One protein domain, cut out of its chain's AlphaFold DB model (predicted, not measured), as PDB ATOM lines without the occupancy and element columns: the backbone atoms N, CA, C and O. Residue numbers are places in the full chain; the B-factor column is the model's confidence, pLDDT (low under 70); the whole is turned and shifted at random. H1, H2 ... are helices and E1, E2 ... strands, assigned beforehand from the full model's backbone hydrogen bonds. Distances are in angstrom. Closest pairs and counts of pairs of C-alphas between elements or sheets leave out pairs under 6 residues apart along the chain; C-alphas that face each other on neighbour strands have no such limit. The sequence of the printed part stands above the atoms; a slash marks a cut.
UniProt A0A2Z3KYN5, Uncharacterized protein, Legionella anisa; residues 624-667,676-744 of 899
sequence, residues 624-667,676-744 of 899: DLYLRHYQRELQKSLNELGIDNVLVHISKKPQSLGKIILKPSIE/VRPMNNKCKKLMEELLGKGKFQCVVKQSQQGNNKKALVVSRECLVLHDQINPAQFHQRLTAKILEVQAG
ATOM      1  N   ASP A 624      -1.477 -40.086 -25.963       61.91
ATOM      2  CA  ASP A 624      -1.754 -38.666 -25.780       61.91
ATOM      3  C   ASP A 624      -1.714 -37.883 -27.095       61.91
ATOM      4  O   ASP A 624      -2.515 -36.964 -27.274       61.91
ATOM      5  N   LEU A 625      -0.780 -38.204 -27.994       52.38
ATOM      6  CA  LEU A 625      -0.660 -37.573 -29.307       52.38
ATOM      7  C   LEU A 625      -1.844 -37.924 -30.209       52.38
ATOM      8  O   LEU A 625      -2.428 -37.009 -30.789       52.38
ATOM      9  N   TYR A 626      -2.244 -39.198 -30.251       62.88
ATOM     10  CA  TYR A 626      -3.413 -39.673 -30.998       62.88
ATOM     11  C   TYR A 626      -4.688 -38.920 -30.589       62.88
ATOM     12  O   TYR A 626      -5.355 -38.302 -31.418       62.88
ATOM     13  N   LEU A 627      -4.997 -38.879 -29.288       71.38
ATOM     14  CA  LEU A 627      -6.212 -38.213 -28.803       71.38
ATOM     15  C   LEU A 627      -6.142 -36.688 -28.981       71.38
ATOM     16  O   LEU A 627      -7.154 -36.052 -29.268       71.38
ATOM     17  N   ARG A 628      -4.956 -36.078 -28.845       65.38
ATOM     18  CA  ARG A 628      -4.775 -34.636 -29.090       65.38
ATOM     19  C   ARG A 628      -4.907 -34.265 -30.562       65.38
ATOM     20  O   ARG A 628      -5.297 -33.132 -30.822       65.38
ATOM     21  N   HIS A 629      -4.538 -35.148 -31.489       63.81
ATOM     22  CA  HIS A 629      -4.735 -34.922 -32.919       63.81
ATOM     23  C   HIS A 629      -6.230 -34.799 -33.214       63.81
ATOM     24  O   HIS A 629      -6.673 -33.721 -33.595       63.81
ATOM     25  N   TYR A 630      -7.028 -35.815 -32.876       70.25
ATOM     26  CA  TYR A 630      -8.472 -35.754 -33.113       70.25
ATOM     27  C   TYR A 630      -9.173 -34.648 -32.333       70.25
ATOM     28  O   TYR A 630     -10.102 -34.043 -32.846       70.25
ATOM     29  N   GLN A 631      -8.722 -34.311 -31.121       79.19
ATOM     30  CA  GLN A 631      -9.292 -33.164 -30.411       79.19
ATOM     31  C   GLN A 631      -9.131 -31.858 -31.211       79.19
ATOM     32  O   GLN A 631     -10.025 -31.019 -31.167       79.19
ATOM     33  N   ARG A 632      -8.015 -31.680 -31.937       69.75
ATOM     34  CA  ARG A 632      -7.794 -30.507 -32.800       69.75
ATOM     35  C   ARG A 632      -8.609 -30.578 -34.078       69.75
ATOM     36  O   ARG A 632      -9.229 -29.581 -34.415       69.75
ATOM     37  N   GLU A 633      -8.620 -31.727 -34.747       72.69
ATOM     38  CA  GLU A 633      -9.366 -31.884 -35.998       72.69
ATOM     39  C   GLU A 633     -10.866 -31.673 -35.768       72.69
ATOM     40  O   GLU A 633     -11.479 -30.849 -36.433       72.69
ATOM     41  N   LEU A 634     -11.439 -32.270 -34.718       82.69
ATOM     42  CA  LEU A 634     -12.834 -32.031 -34.330       82.69
ATOM     43  C   LEU A 634     -13.115 -30.558 -34.008       82.69
ATOM     44  O   LEU A 634     -14.164 -30.034 -34.371       82.69
ATOM     45  N   GLN A 635     -12.191 -29.886 -33.314       83.88
ATOM     46  CA  GLN A 635     -12.331 -28.466 -32.999       83.88
ATOM     47  C   GLN A 635     -12.322 -27.614 -34.271       83.88
ATOM     48  O   GLN A 635     -13.135 -26.704 -34.401       83.88
ATOM     49  N   LYS A 636     -11.419 -27.923 -35.206       73.62
ATOM     50  CA  LYS A 636     -11.314 -27.254 -36.501       73.62
ATOM     51  C   LYS A 636     -12.590 -27.455 -37.314       73.62
ATOM     52  O   LYS A 636     -13.166 -26.471 -37.764       73.62
ATOM     53  N   SER A 637     -13.074 -28.689 -37.422       78.81
ATOM     54  CA  SER A 637     -14.277 -28.989 -38.194       78.81
ATOM     55  C   SER A 637     -15.531 -28.318 -37.626       78.81
ATOM     56  O   SER A 637     -16.362 -27.823 -38.377       78.81
ATOM     57  N   LEU A 638     -15.671 -28.248 -36.297       84.50
ATOM     58  CA  LEU A 638     -16.779 -27.513 -35.678       84.50
ATOM     59  C   LEU A 638     -16.714 -26.010 -35.986       84.50
ATOM     60  O   LEU A 638     -17.746 -25.417 -36.294       84.50
ATOM     61  N   ASN A 639     -15.521 -25.411 -35.956       81.69
ATOM     62  CA  ASN A 639     -15.343 -24.002 -36.310       81.69
ATOM     63  C   ASN A 639     -15.667 -23.746 -37.795       81.69
ATOM     64  O   ASN A 639     -16.320 -22.759 -38.116       81.69
ATOM     65  N   GLU A 640     -15.269 -24.645 -38.701       79.12
ATOM     66  CA  GLU A 640     -15.590 -24.547 -40.137       79.12
ATOM     67  C   GLU A 640     -17.099 -24.635 -40.414       79.12
ATOM     68  O   GLU A 640     -17.594 -24.007 -41.346       79.12
ATOM     69  N   LEU A 641     -17.850 -25.333 -39.559       79.56
ATOM     70  CA  LEU A 641     -19.317 -25.383 -39.589       79.56
ATOM     71  C   LEU A 641     -19.990 -24.197 -38.870       79.56
ATOM     72  O   LEU A 641     -21.200 -24.216 -38.633       79.56
ATOM     73  N   GLY A 642     -19.229 -23.169 -38.481       80.19
ATOM     74  CA  GLY A 642     -19.741 -21.989 -37.779       80.19
ATOM     75  C   GLY A 642     -20.226 -22.276 -36.354       80.19
ATOM     76  O   GLY A 642     -21.073 -21.551 -35.818       80.19
ATOM     77  N   ILE A 643     -19.735 -23.356 -35.733       83.12
ATOM     78  CA  ILE A 643     -19.977 -23.684 -34.324       83.12
ATOM     79  C   ILE A 643     -18.858 -23.090 -33.471       83.12
ATOM     80  O   ILE A 643     -18.008 -23.785 -32.914       83.12
ATOM     81  N   ASP A 644     -18.896 -21.770 -33.344       74.00
ATOM     82  CA  ASP A 644     -17.969 -21.034 -32.496       74.00
ATOM     83  C   ASP A 644     -18.354 -21.152 -31.015       74.00
ATOM     84  O   ASP A 644     -19.501 -21.440 -30.648       74.00
ATOM     85  N   ASN A 645     -17.389 -20.893 -30.131       75.81
ATOM     86  CA  ASN A 645     -17.566 -20.912 -28.675       75.81
ATOM     87  C   ASN A 645     -17.899 -22.287 -28.068       75.81
ATOM     88  O   ASN A 645     -18.465 -22.369 -26.974       75.81
ATOM     89  N   VAL A 646     -17.495 -23.374 -28.727       81.62
ATOM     90  CA  VAL A 646     -17.547 -24.740 -28.189       81.62
ATOM     91  C   VAL A 646     -16.134 -25.311 -28.129       81.62
ATOM     92  O   VAL A 646     -15.378 -25.219 -29.083       81.62
ATOM     93  N   LEU A 647     -15.772 -25.909 -27.001       83.94
ATOM     94  CA  LEU A 647     -14.511 -26.593 -26.762       83.94
ATOM     95  C   LEU A 647     -14.715 -28.103 -26.833       83.94
ATOM     96  O   LEU A 647     -15.526 -28.664 -26.087       83.94
ATOM     97  N   VAL A 648     -13.915 -28.766 -27.664       87.12
ATOM     98  CA  VAL A 648     -13.845 -30.228 -27.725       87.12
ATOM     99  C   VAL A 648     -12.909 -30.745 -26.639       87.12
ATOM    100  O   VAL A 648     -11.741 -30.360 -26.546       87.12
ATOM    101  N   HIS A 649     -13.402 -31.671 -25.823       87.69
ATOM    102  CA  HIS A 649     -12.603 -32.404 -24.855       87.69
ATOM    103  C   HIS A 649     -12.715 -33.907 -25.099       87.69
ATOM    104  O   HIS A 649     -13.807 -34.461 -25.026       87.69
ATOM    105  N   ILE A 650     -11.580 -34.570 -25.314       86.12
ATOM    106  CA  ILE A 650     -11.508 -36.031 -25.406       86.12
ATOM    107  C   ILE A 650     -10.880 -36.565 -24.120       86.12
ATOM    108  O   ILE A 650      -9.772 -36.172 -23.743       86.12
ATOM    109  N   SER A 651     -11.593 -37.448 -23.423       83.44
ATOM    110  CA  SER A 651     -11.111 -38.005 -22.163       83.44
ATOM    111  C   SER A 651      -9.931 -38.954 -22.382       83.44
ATOM    112  O   SER A 651      -9.912 -39.794 -23.282       83.44
ATOM    113  N   LYS A 652      -8.944 -38.812 -21.498       79.69
ATOM    114  CA  LYS A 652      -7.722 -39.626 -21.433       79.69
ATOM    115  C   LYS A 652      -7.740 -40.622 -20.275       79.69
ATOM    116  O   LYS A 652      -6.783 -41.368 -20.077       79.69
ATOM    117  N   LYS A 653      -8.787 -40.583 -19.444       79.56
ATOM    118  CA  LYS A 653      -8.911 -41.478 -18.289       79.56
ATOM    119  C   LYS A 653      -9.226 -42.883 -18.803       79.56
ATOM    120  O   LYS A 653     -10.115 -42.978 -19.639       79.56
ATOM    121  N   PRO A 654      -8.605 -43.955 -18.278       70.94
ATOM    122  CA  PRO A 654      -8.792 -45.316 -18.790       70.94
ATOM    123  C   PRO A 654     -10.266 -45.697 -19.001       70.94
ATOM    124  O   PRO A 654     -10.668 -46.000 -20.117       70.94
ATOM    125  N   GLN A 655     -11.107 -45.532 -17.976       76.00
ATOM    126  CA  GLN A 655     -12.536 -45.897 -18.002       76.00
ATOM    127  C   GLN A 655     -13.379 -45.094 -19.012       76.00
ATOM    128  O   GLN A 655     -14.488 -45.487 -19.353       76.00
ATOM    129  N   SER A 656     -12.878 -43.953 -19.491       78.38
ATOM    130  CA  SER A 656     -13.574 -43.086 -20.451       78.38
ATOM    131  C   SER A 656     -12.679 -42.700 -21.629       78.38
ATOM    132  O   SER A 656     -12.886 -41.655 -22.235       78.38
ATOM    133  N   LEU A 657     -11.667 -43.511 -21.945       80.50
ATOM    134  CA  LEU A 657     -10.684 -43.196 -22.976       80.50
ATOM    135  C   LEU A 657     -11.381 -42.964 -24.322       80.50
ATOM    136  O   LEU A 657     -12.170 -43.796 -24.766       80.50
ATOM    137  N   GLY A 658     -11.105 -41.824 -24.957       76.12
ATOM    138  CA  GLY A 658     -11.734 -41.452 -26.225       76.12
ATOM    139  C   GLY A 658     -13.123 -40.828 -26.105       76.12
ATOM    140  O   GLY A 658     -13.656 -40.391 -27.117       76.12
ATOM    141  N   LYS A 659     -13.706 -40.737 -24.899       88.06
ATOM    142  CA  LYS A 659     -15.036 -40.143 -24.699       88.06
ATOM    143  C   LYS A 659     -15.014 -38.651 -25.014       88.06
ATOM    144  O   LYS A 659     -14.232 -37.905 -24.420       88.06
ATOM    145  N   ILE A 660     -15.889 -38.230 -25.921       90.69
ATOM    146  CA  ILE A 660     -15.949 -36.864 -26.444       90.69
ATOM    147  C   ILE A 660     -16.969 -36.056 -25.641       90.69
ATOM    148  O   ILE A 660     -18.105 -36.480 -25.425       90.69
ATOM    149  N   ILE A 661     -16.545 -34.885 -25.176       91.25
ATOM    150  CA  ILE A 661     -17.357 -33.942 -24.416       91.25
ATOM    151  C   ILE A 661     -17.212 -32.569 -25.058       91.25
ATOM    152  O   ILE A 661     -16.116 -32.009 -25.077       91.25
ATOM    153  N   LEU A 662     -18.321 -32.010 -25.524       90.19
ATOM    154  CA  LEU A 662     -18.398 -30.645 -26.030       90.19
ATOM    155  C   LEU A 662     -18.832 -29.720 -24.895       90.19
ATOM    156  O   LEU A 662     -19.782 -30.026 -24.166       90.19
ATOM    157  N   LYS A 663     -18.126 -28.604 -24.712       86.94
ATOM    158  CA  LYS A 663     -18.368 -27.653 -23.614       86.94
ATOM    159  C   LYS A 663     -18.403 -26.221 -24.141       86.94
ATOM    160  O   LYS A 663     -17.563 -25.900 -24.968       86.94
ATOM    161  N   PRO A 664     -19.252 -25.324 -23.629       81.00
ATOM    162  CA  PRO A 664     -19.168 -23.905 -23.972       81.00
ATOM    163  C   PRO A 664     -17.806 -23.286 -23.585       81.00
ATOM    164  O   PRO A 664     -17.260 -23.603 -22.513       81.00
ATOM    165  N   SER A 665     -17.263 -22.410 -24.444       71.12
ATOM    166  CA  SER A 665     -16.062 -21.589 -24.195       71.12
ATOM    167  C   SER A 665     -16.328 -20.542 -23.095       71.12
ATOM    168  O   SER A 665     -17.452 -20.439 -22.603       71.12
ATOM    169  N   ILE A 666     -15.301 -19.810 -22.633       62.41
ATOM    170  CA  ILE A 666     -15.362 -18.935 -21.433       62.41
ATOM    171  C   ILE A 666     -15.061 -17.461 -21.767       62.41
ATOM    172  O   ILE A 666     -15.093 -16.622 -20.879       62.41
ATOM    173  N   GLU A 667     -14.799 -17.111 -23.028       52.75
ATOM    174  CA  GLU A 667     -14.150 -15.839 -23.422       52.75
ATOM    175  C   GLU A 667     -14.986 -14.551 -23.232       52.75
ATOM    176  O   GLU A 667     -14.599 -13.481 -23.680       52.75
ATOM    177  N   VAL A 676     -26.573 -21.408 -15.258       61.62
ATOM    178  CA  VAL A 676     -26.099 -22.513 -16.107       61.62
ATOM    179  C   VAL A 676     -25.909 -21.995 -17.530       61.62
ATOM    180  O   VAL A 676     -26.865 -21.519 -18.135       61.62
ATOM    181  N   ARG A 677     -24.698 -22.112 -18.091       70.62
ATOM    182  CA  ARG A 677     -24.456 -21.721 -19.489       70.62
ATOM    183  C   ARG A 677     -24.998 -22.810 -20.425       70.62
ATOM    184  O   ARG A 677     -24.447 -23.917 -20.386       70.62
ATOM    185  N   PRO A 678     -26.034 -22.538 -21.239       76.12
ATOM    186  CA  PRO A 678     -26.571 -23.532 -22.154       76.12
ATOM    187  C   PRO A 678     -25.587 -23.796 -23.299       76.12
ATOM    188  O   PRO A 678     -24.810 -22.922 -23.696       76.12
ATOM    189  N   MET A 679     -25.613 -25.007 -23.842       84.19
ATOM    190  CA  MET A 679     -24.884 -25.339 -25.058       84.19
ATOM    191  C   MET A 679     -25.515 -24.614 -26.248       84.19
ATOM    192  O   MET A 679     -26.737 -24.532 -26.354       84.19
ATOM    193  N   ASN A 680     -24.673 -24.138 -27.169       78.56
ATOM    194  CA  ASN A 680     -25.104 -23.482 -28.400       78.56
ATOM    195  C   ASN A 680     -26.158 -24.341 -29.134       78.56
ATOM    196  O   ASN A 680     -25.900 -25.498 -29.469       78.56
ATOM    197  N   ASN A 681     -27.336 -23.770 -29.410       82.06
ATOM    198  CA  ASN A 681     -28.428 -24.473 -30.091       82.06
ATOM    199  C   ASN A 681     -28.042 -24.943 -31.502       82.06
ATOM    200  O   ASN A 681     -28.511 -25.995 -31.928       82.06
ATOM    201  N   LYS A 682     -27.152 -24.226 -32.206       83.06
ATOM    202  CA  LYS A 682     -26.579 -24.694 -33.479       83.06
ATOM    203  C   LYS A 682     -25.746 -25.959 -33.275       83.06
ATOM    204  O   LYS A 682     -25.849 -26.885 -34.066       83.06
ATOM    205  N   CYS A 683     -24.987 -26.034 -32.179       84.94
ATOM    206  CA  CYS A 683     -24.216 -27.227 -31.827       84.94
ATOM    207  C   CYS A 683     -25.141 -28.401 -31.486       84.94
ATOM    208  O   CYS A 683     -24.925 -29.497 -31.987       84.94
ATOM    209  N   LYS A 684     -26.205 -28.175 -30.700       86.38
ATOM    210  CA  LYS A 684     -27.201 -29.218 -30.393       86.38
ATOM    211  C   LYS A 684     -27.858 -29.763 -31.664       86.38
ATOM    212  O   LYS A 684     -27.853 -30.972 -31.854       86.38
ATOM    213  N   LYS A 685     -28.338 -28.882 -32.550       86.25
ATOM    214  CA  LYS A 685     -28.936 -29.272 -33.838       86.25
ATOM    215  C   LYS A 685     -27.956 -30.048 -34.715       86.25
ATOM    216  O   LYS A 685     -28.317 -31.103 -35.216       86.25
ATOM    217  N   LEU A 686     -26.710 -29.583 -34.820       87.81
ATOM    218  CA  LEU A 686     -25.668 -30.297 -35.555       87.81
ATOM    219  C   LEU A 686     -25.405 -31.689 -34.957       87.81
ATOM    220  O   LEU A 686     -25.205 -32.648 -35.692       87.81
ATOM    221  N   MET A 687     -25.407 -31.837 -33.629       91.00
ATOM    222  CA  MET A 687     -25.232 -33.154 -33.002       91.00
ATOM    223  C   MET A 687     -26.433 -34.075 -33.242       91.00
ATOM    224  O   MET A 687     -26.233 -35.268 -33.463       91.00
ATOM    225  N   GLU A 688     -27.660 -33.548 -33.223       87.12
ATOM    226  CA  GLU A 688     -28.862 -34.311 -33.590       87.12
ATOM    227  C   GLU A 688     -28.814 -34.778 -35.043       87.12
ATOM    228  O   GLU A 688     -29.114 -35.938 -35.309       87.12
ATOM    229  N   GLU A 689     -28.379 -33.910 -35.952       83.88
ATOM    230  CA  GLU A 689     -28.234 -34.197 -37.378       83.88
ATOM    231  C   GLU A 689     -27.143 -35.243 -37.650       83.88
ATOM    232  O   GLU A 689     -27.381 -36.231 -38.338       83.88
ATOM    233  N   LEU A 690     -25.956 -35.083 -37.058       82.44
ATOM    234  CA  LEU A 690     -24.817 -35.967 -37.323       82.44
ATOM    235  C   LEU A 690     -24.903 -37.319 -36.614       82.44
ATOM    236  O   LEU A 690     -24.315 -38.300 -37.079       82.44
ATOM    237  N   LEU A 691     -25.528 -37.381 -35.435       82.31
ATOM    238  CA  LEU A 691     -25.480 -38.562 -34.566       82.31
ATOM    239  C   LEU A 691     -26.848 -39.217 -34.359       82.31
ATOM    240  O   LEU A 691     -26.886 -40.400 -34.027       82.31
ATOM    241  N   GLY A 692     -27.945 -38.488 -34.565       77.56
ATOM    242  CA  GLY A 692     -29.301 -38.924 -34.239       77.56
ATOM    243  C   GLY A 692     -29.676 -38.691 -32.771       77.56
ATOM    244  O   GLY A 692     -28.830 -38.646 -31.867       77.56
ATOM    245  N   LYS A 693     -30.986 -38.564 -32.510       72.31
ATOM    246  CA  LYS A 693     -31.533 -38.438 -31.148       72.31
ATOM    247  C   LYS A 693     -31.139 -39.659 -30.302       72.31
ATOM    248  O   LYS A 693     -31.270 -40.798 -30.738       72.31
ATOM    249  N   GLY A 694     -30.630 -39.420 -29.090       72.12
ATOM    250  CA  GLY A 694     -30.219 -40.471 -28.142       72.12
ATOM    251  C   GLY A 694     -28.752 -40.922 -28.233       72.12
ATOM    252  O   GLY A 694     -28.302 -41.692 -27.385       72.12
ATOM    253  N   LYS A 695     -27.966 -40.426 -29.200       80.50
ATOM    254  CA  LYS A 695     -26.521 -40.724 -29.317       80.50
ATOM    255  C   LYS A 695     -25.606 -39.696 -28.640       80.50
ATOM    256  O   LYS A 695     -24.381 -39.813 -28.686       80.50
ATOM    257  N   PHE A 696     -26.186 -38.725 -27.949       86.81
ATOM    258  CA  PHE A 696     -25.496 -37.825 -27.035       86.81
ATOM    259  C   PHE A 696     -26.438 -37.456 -25.884       86.81
ATOM    260  O   PHE A 696     -27.659 -37.528 -26.015       86.81
ATOM    261  N   GLN A 697     -25.867 -37.076 -24.746       88.00
ATOM    262  CA  GLN A 697     -26.596 -36.638 -23.562       88.00
ATOM    263  C   GLN A 697     -26.221 -35.204 -23.219       88.00
ATOM    264  O   GLN A 697     -25.045 -34.832 -23.241       88.00
ATOM    265  N   CYS A 698     -27.228 -34.418 -22.860       85.25
ATOM    266  CA  CYS A 698     -27.033 -33.087 -22.322       85.25
ATOM    267  C   CYS A 698     -26.878 -33.187 -20.804       85.25
ATOM    268  O   CYS A 698     -27.789 -33.649 -20.122       85.25
ATOM    269  N   VAL A 699     -25.724 -32.797 -20.266       86.88
ATOM    270  CA  VAL A 699     -25.446 -32.881 -18.825       86.88
ATOM    271  C   VAL A 699     -24.917 -31.560 -18.298       86.88
ATOM    272  O   VAL A 699     -24.007 -30.968 -18.878       86.88
ATOM    273  N   VAL A 700     -25.437 -31.110 -17.160       82.25
ATOM    274  CA  VAL A 700     -24.900 -29.933 -16.474       82.25
ATOM    275  C   VAL A 700     -23.701 -30.362 -15.634       82.25
ATOM    276  O   VAL A 700     -23.816 -31.214 -14.756       82.25
ATOM    277  N   LYS A 701     -22.525 -29.794 -15.913       77.00
ATOM    278  CA  LYS A 701     -21.302 -30.027 -15.137       77.00
ATOM    279  C   LYS A 701     -20.867 -28.752 -14.439       77.00
ATOM    280  O   LYS A 701     -20.755 -27.703 -15.071       77.00
ATOM    281  N   GLN A 702     -20.567 -28.878 -13.153       71.12
ATOM    282  CA  GLN A 702     -19.940 -27.830 -12.361       71.12
ATOM    283  C   GLN A 702     -18.418 -27.972 -12.427       71.12
ATOM    284  O   GLN A 702     -17.876 -29.074 -12.332       71.12
ATOM    285  N   SER A 703     -17.716 -26.858 -12.609       62.72
ATOM    286  CA  SER A 703     -16.255 -26.806 -12.552       62.72
ATOM    287  C   SER A 703     -15.803 -25.633 -11.696       62.72
ATOM    288  O   SER A 703     -16.258 -24.513 -11.923       62.72
ATOM    289  N   GLN A 704     -14.891 -25.881 -10.756       59.25
ATOM    290  CA  GLN A 704     -14.208 -24.830 -10.000       59.25
ATOM    291  C   GLN A 704     -13.072 -24.234 -10.843       59.25
ATOM    292  O   GLN A 704     -12.255 -24.974 -11.395       59.25
ATOM    293  N   GLN A 705     -13.014 -22.906 -10.946       54.03
ATOM    294  CA  GLN A 705     -11.891 -22.181 -11.548       54.03
ATOM    295  C   GLN A 705     -11.373 -21.100 -10.586       54.03
ATOM    296  O   GLN A 705     -12.149 -20.291 -10.081       54.03
ATOM    297  N   GLY A 706     -10.054 -21.093 -10.346       49.50
ATOM    298  CA  GLY A 706      -9.336 -20.113  -9.514       49.50
ATOM    299  C   GLY A 706      -8.273 -20.749  -8.603       49.50
ATOM    300  O   GLY A 706      -8.411 -21.901  -8.202       49.50
ATOM    301  N   ASN A 707      -7.207 -20.009  -8.268       42.94
ATOM    302  CA  ASN A 707      -6.191 -20.441  -7.295       42.94
ATOM    303  C   ASN A 707      -6.705 -20.238  -5.857       42.94
ATOM    304  O   ASN A 707      -6.957 -19.105  -5.462       42.94
ATOM    305  N   ASN A 708      -6.845 -21.338  -5.107       46.78
ATOM    306  CA  ASN A 708      -6.900 -21.560  -3.645       46.78
ATOM    307  C   ASN A 708      -7.433 -20.513  -2.631       46.78
ATOM    308  O   ASN A 708      -7.366 -20.801  -1.441       46.78
ATOM    309  N   LYS A 709      -8.006 -19.355  -2.997       43.88
ATOM    310  CA  LYS A 709      -8.626 -18.431  -2.015       43.88
ATOM    311  C   LYS A 709      -9.980 -17.817  -2.408       43.88
ATOM    312  O   LYS A 709     -10.640 -17.272  -1.532       43.88
ATOM    313  N   LYS A 710     -10.449 -17.958  -3.657       49.22
ATOM    314  CA  LYS A 710     -11.843 -17.678  -4.087       49.22
ATOM    315  C   LYS A 710     -12.208 -18.575  -5.280       49.22
ATOM    316  O   LYS A 710     -12.018 -18.186  -6.428       49.22
ATOM    317  N   ALA A 711     -12.645 -19.810  -5.025       50.06
ATOM    318  CA  ALA A 711     -13.041 -20.733  -6.090       50.06
ATOM    319  C   ALA A 711     -14.433 -20.355  -6.624       50.06
ATOM    320  O   ALA A 711     -15.427 -20.495  -5.917       50.06
ATOM    321  N   LEU A 712     -14.505 -19.884  -7.870       58.50
ATOM    322  CA  LEU A 712     -15.775 -19.646  -8.558       58.50
ATOM    323  C   LEU A 712     -16.256 -20.963  -9.180       58.50
ATOM    324  O   LEU A 712     -15.530 -21.603  -9.948       58.50
ATOM    325  N   VAL A 713     -17.473 -21.383  -8.827       60.84
ATOM    326  CA  VAL A 713     -18.131 -22.569  -9.393       60.84
ATOM    327  C   VAL A 713     -18.898 -22.145 -10.642       60.84
ATOM    328  O   VAL A 713     -19.835 -21.360 -10.561       60.84
ATOM    329  N   VAL A 714     -18.507 -22.673 -11.803       65.81
ATOM    330  CA  VAL A 714     -19.184 -22.413 -13.080       65.81
ATOM    331  C   VAL A 714     -19.981 -23.648 -13.489       65.81
ATOM    332  O   VAL A 714     -19.398 -24.723 -13.656       65.81
ATOM    333  N   SER A 715     -21.291 -23.491 -13.689       72.62
ATOM    334  CA  SER A 715     -22.192 -24.540 -14.190       72.62
ATOM    335  C   SER A 715     -22.338 -24.446 -15.713       72.62
ATOM    336  O   SER A 715     -22.707 -23.399 -16.240       72.62
ATOM    337  N   ARG A 716     -22.062 -25.535 -16.443       80.62
ATOM    338  CA  ARG A 716     -22.149 -25.575 -17.916       80.62
ATOM    339  C   ARG A 716     -22.954 -26.763 -18.401       80.62
ATOM    340  O   ARG A 716     -22.689 -27.893 -17.998       80.62
ATOM    341  N   GLU A 717     -23.849 -26.519 -19.341       86.06
ATOM    342  CA  GLU A 717     -24.504 -27.563 -20.109       86.06
ATOM    343  C   GLU A 717     -23.514 -28.119 -21.149       86.06
ATOM    344  O   GLU A 717     -23.073 -27.426 -22.066       86.06
ATOM    345  N   CYS A 718     -23.090 -29.364 -20.960       87.38
ATOM    346  CA  CYS A 718     -22.146 -30.071 -21.820       87.38
ATOM    347  C   CYS A 718     -22.885 -31.115 -22.657       87.38
ATOM    348  O   CYS A 718     -23.772 -31.793 -22.140       87.38
ATOM    349  N   LEU A 719     -22.447 -31.330 -23.898       89.38
ATOM    350  CA  LEU A 719     -22.874 -32.499 -24.670       89.38
ATOM    351  C   LEU A 719     -21.849 -33.609 -24.487       89.38
ATOM    352  O   LEU A 719     -20.665 -33.430 -24.772       89.38
ATOM    353  N   VAL A 720     -22.299 -34.748 -23.981       89.38
ATOM    354  CA  VAL A 720     -21.489 -35.953 -23.824       89.38
ATOM    355  C   VAL A 720     -21.938 -36.953 -24.872       89.38
ATOM    356  O   VAL A 720     -23.075 -37.415 -24.842       89.38
ATOM    357  N   LEU A 721     -21.049 -37.277 -25.802       89.81
ATOM    358  CA  LEU A 721     -21.353 -38.219 -26.873       89.81
ATOM    359  C   LEU A 721     -21.360 -39.654 -26.324       89.81
ATOM    360  O   LEU A 721     -20.671 -39.965 -25.343       89.81
ATOM    361  N   HIS A 722     -22.163 -40.518 -26.948       83.44
ATOM    362  CA  HIS A 722     -22.280 -41.926 -26.576       83.44
ATOM    363  C   HIS A 722     -20.931 -42.648 -26.689       83.44
ATOM    364  O   HIS A 722     -20.143 -42.379 -27.593       83.44
ATOM    365  N   ASP A 723     -20.675 -43.617 -25.806       71.62
ATOM    366  CA  ASP A 723     -19.374 -44.292 -25.696       71.62
ATOM    367  C   ASP A 723     -18.964 -45.100 -26.940       71.62
ATOM    368  O   ASP A 723     -17.787 -45.418 -27.091       71.62
ATOM    369  N   GLN A 724     -19.913 -45.405 -27.827       68.38
ATOM    370  CA  GLN A 724     -19.669 -46.072 -29.114       68.38
ATOM    371  C   GLN A 724     -19.135 -45.125 -30.201       68.38
ATOM    372  O   GLN A 724     -18.617 -45.603 -31.204       68.38
ATOM    373  N   ILE A 725     -19.256 -43.805 -30.026       74.00
ATOM    374  CA  ILE A 725     -18.760 -42.824 -30.995       74.00
ATOM    375  C   ILE A 725     -17.301 -42.533 -30.667       74.00
ATOM    376  O   ILE A 725     -16.995 -41.867 -29.674       74.00
ATOM    377  N   ASN A 726     -16.391 -43.033 -31.502       78.62
ATOM    378  CA  ASN A 726     -14.972 -42.735 -31.346       78.62
ATOM    379  C   ASN A 726     -14.578 -41.416 -32.051       78.62
ATOM    380  O   ASN A 726     -15.290 -40.950 -32.945       78.62
ATOM    381  N   PRO A 727     -13.441 -40.797 -31.669       75.38
ATOM    382  CA  PRO A 727     -13.018 -39.508 -32.223       75.38
ATOM    383  C   PRO A 727     -12.843 -39.474 -33.744       75.38
ATOM    384  O   PRO A 727     -13.145 -38.455 -34.361       75.38
ATOM    385  N   ALA A 728     -12.389 -40.573 -34.344       64.56
ATOM    386  CA  ALA A 728     -12.156 -40.658 -35.780       64.56
ATOM    387  C   ALA A 728     -13.469 -40.724 -36.573       64.56
ATOM    388  O   ALA A 728     -13.654 -39.963 -37.517       64.56
ATOM    389  N   GLN A 729     -14.419 -41.554 -36.130       73.44
ATOM    390  CA  GLN A 729     -15.760 -41.629 -36.721       73.44
ATOM    391  C   GLN A 729     -16.491 -40.290 -36.642       73.44
ATOM    392  O   GLN A 729     -17.167 -39.885 -37.585       73.44
ATOM    393  N   PHE A 730     -16.365 -39.591 -35.514       82.31
ATOM    394  CA  PHE A 730     -17.002 -38.291 -35.361       82.31
ATOM    395  C   PHE A 730     -16.373 -37.231 -36.274       82.31
ATOM    396  O   PHE A 730     -17.096 -36.427 -36.857       82.31
ATOM    397  N   HIS A 731     -15.049 -37.271 -36.459       77.50
ATOM    398  CA  HIS A 731     -14.355 -36.382 -37.388       77.50
ATOM    399  C   HIS A 731     -14.819 -36.602 -38.829       77.50
ATOM    400  O   HIS A 731     -15.207 -35.640 -39.480       77.50
ATOM    401  N   GLN A 732     -14.899 -37.856 -39.282       69.06
ATOM    402  CA  GLN A 732     -15.376 -38.190 -40.628       69.06
ATOM    403  C   GLN A 732     -16.778 -37.625 -40.911       69.06
ATOM    404  O   GLN A 732     -17.006 -37.043 -41.971       69.06
ATOM    405  N   ARG A 733     -17.703 -37.726 -39.946       82.19
ATOM    406  CA  ARG A 733     -19.060 -37.162 -40.070       82.19
ATOM    407  C   ARG A 733     -19.057 -35.638 -40.179       82.19
ATOM    408  O   ARG A 733     -19.823 -35.080 -40.956       82.19
ATOM    409  N   LEU A 734     -18.196 -34.960 -39.420       79.44
ATOM    410  CA  LEU A 734     -18.053 -33.506 -39.508       79.44
ATOM    411  C   LEU A 734     -17.446 -33.077 -40.848       79.44
ATOM    412  O   LEU A 734     -17.927 -32.116 -41.440       79.44
ATOM    413  N   THR A 735     -16.436 -33.791 -41.350       69.12
ATOM    414  CA  THR A 735     -15.827 -33.515 -42.660       69.12
ATOM    415  C   THR A 735     -16.839 -33.666 -43.792       69.12
ATOM    416  O   THR A 735     -16.931 -32.779 -44.635       69.12
ATOM    417  N   ALA A 736     -17.646 -34.731 -43.778       72.75
ATOM    418  CA  ALA A 736     -18.723 -34.911 -44.751       72.75
ATOM    419  C   ALA A 736     -19.706 -33.727 -44.727       72.75
ATOM    420  O   ALA A 736     -20.039 -33.172 -45.772       72.75
ATOM    421  N   LYS A 737     -20.082 -33.255 -43.531       81.88
ATOM    422  CA  LYS A 737     -20.969 -32.095 -43.380       81.88
ATOM    423  C   LYS A 737     -20.352 -30.782 -43.865       81.88
ATOM    424  O   LYS A 737     -21.062 -29.924 -44.374       81.88
ATOM    425  N   ILE A 738     -19.039 -30.606 -43.721       71.12
ATOM    426  CA  ILE A 738     -18.332 -29.427 -44.248       71.12
ATOM    427  C   ILE A 738     -18.389 -29.409 -45.771       71.12
ATOM    428  O   ILE A 738     -18.687 -28.366 -46.350       71.12
ATOM    429  N   LEU A 739     -18.151 -30.558 -46.404       66.75
ATOM    430  CA  LEU A 739     -18.241 -30.695 -47.857       66.75
ATOM    431  C   LEU A 739     -19.663 -30.393 -48.354       66.75
ATOM    432  O   LEU A 739     -19.821 -29.665 -49.330       66.75
ATOM    433  N   GLU A 740     -20.686 -30.860 -47.632       73.88
ATOM    434  CA  GLU A 740     -22.094 -30.542 -47.912       73.88
ATOM    435  C   GLU A 740     -22.368 -29.025 -47.846       73.88
ATOM    436  O   GLU A 740     -22.947 -28.450 -48.765       73.88
ATOM    437  N   VAL A 741     -21.907 -28.348 -46.785       71.12
ATOM    438  CA  VAL A 741     -22.109 -26.899 -46.593       71.12
ATOM    439  C   VAL A 741     -21.352 -26.068 -47.638       71.12
ATOM    440  O   VAL A 741     -21.868 -25.052 -48.106       71.12
ATOM    441  N   GLN A 742     -20.148 -26.489 -48.035       65.12
ATOM    442  CA  GLN A 742     -19.323 -25.795 -49.033       65.12
ATOM    443  C   GLN A 742     -19.885 -25.889 -50.459       65.12
ATOM    444  O   GLN A 742     -19.623 -25.000 -51.267       65.12
ATOM    445  N   ALA A 743     -20.693 -26.908 -50.760       58.97
ATOM    446  CA  ALA A 743     -21.336 -27.082 -52.062       58.97
ATOM    447  C   ALA A 743     -22.554 -26.155 -52.303       58.97
ATOM    448  O   ALA A 743     -23.136 -26.186 -53.386       58.97
ATOM    449  N   GLY A 744     -22.939 -25.298 -51.342       44.62
ATOM    450  CA  GLY A 744     -23.897 -24.200 -51.566       44.62
ATOM    451  C   GLY A 744     -25.379 -24.591 -51.689       44.62
ATOM    452  O   GLY A 744     -26.167 -23.827 -52.243       44.62
TER     453      GLY A 744
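AT A GLANCE: This is residues 624 to 667 and 676 to 744 of the 899 residues of an uncharacterized protein of Legionella anisa (UniProt A0A2Z3KYN5). A strongly twisted sheet of four strands has a long hairpin, E3 and E4, whose outer part bends and runs past E2 as a two-stranded arm, while three helices gather at the other end of the long axis. H1 packs along the edge strand E1, H2 covers part of E4, and H3 lies side by side with H1. The printed part has 113 residues, with three named helices and four named strands in the order H1 E1 E2 H2 E3 E4 H3; the sheet order is E1 E2 E4 E3, all antiparallel, and the class is mixed, helices and strands. The whole is compact, with a radius of gyration of the C-alphas of 14.6 A, but elongated in outline, spanning 52 by 30 by 25 A.

HOW THE PARTS SIT: H1, residues 624 to 640, is on the sheet at a height of 7.5 A. It lies over E1, residues 646 to 650, and runs along it at 19 degrees on the local plane; the closest C-alphas are those of Gln 635 and Val 648, 5.8 A apart. E1 forms a hairpin with E2, residues 660 to 664, with N 647 and O 663 at 2.7 A. H2, residues 681 to 691, is on the sheet at a height of 9.3 A, over E4, residues 712 to 721, at 4 degrees on the local plane; it is only just not over E2, on which 2 of its C-alphas fall. E3, residues 696 to 705, and E4 form a hairpin, with N 701 and O 716 at 2.8 A; E3 bends by 51 degrees at residue 699 and E4 by 51 degrees at residue 717. E2 and E4 are neighbours, with N 662 and O 719 at 2.8 A. H3, residues 727 to 742, only grazes the sheet, with residues 727 to 730. It touches H1 at a shallow tilt of 21 degrees, the same way; the closest C-alphas are those of Leu 634 and His 731, 5.5 A. H2 and H3 are close but not clearly touching, the C-alphas of Leu 690 and Arg 733 being 6.5 A apart. In H1, H2 and H3 every O i to N i+4 pair is within hydrogen-bond range.

IN THESE COORDINATES: H1 begins at C-alpha 624 (-1.754, -38.666, -25.780) and is 24.4 A long. E1 measures 13.1 A, E2 13.6 A and H2 15.1 A. E3 is 25.9 A long and ends at C-alpha 705 (-11.891, -22.181, -11.548); E4 is 26.7 A. H3, 22.6 A, ends at C-alpha 742 (-19.323, -25.795, -49.033).

THE WHOLE: The two C-alphas farthest apart are those of Lys 709 and Ala 743, 52.4 A. Residues 668 to 675 are not printed, and C-alphas 667 and 676 are 15.5 A apart across the cut. Of the links that are printed whole, none is long. The mean pLDDT of the printed part is 75.0; 29 residues are under 70, among them residues 703 to 714.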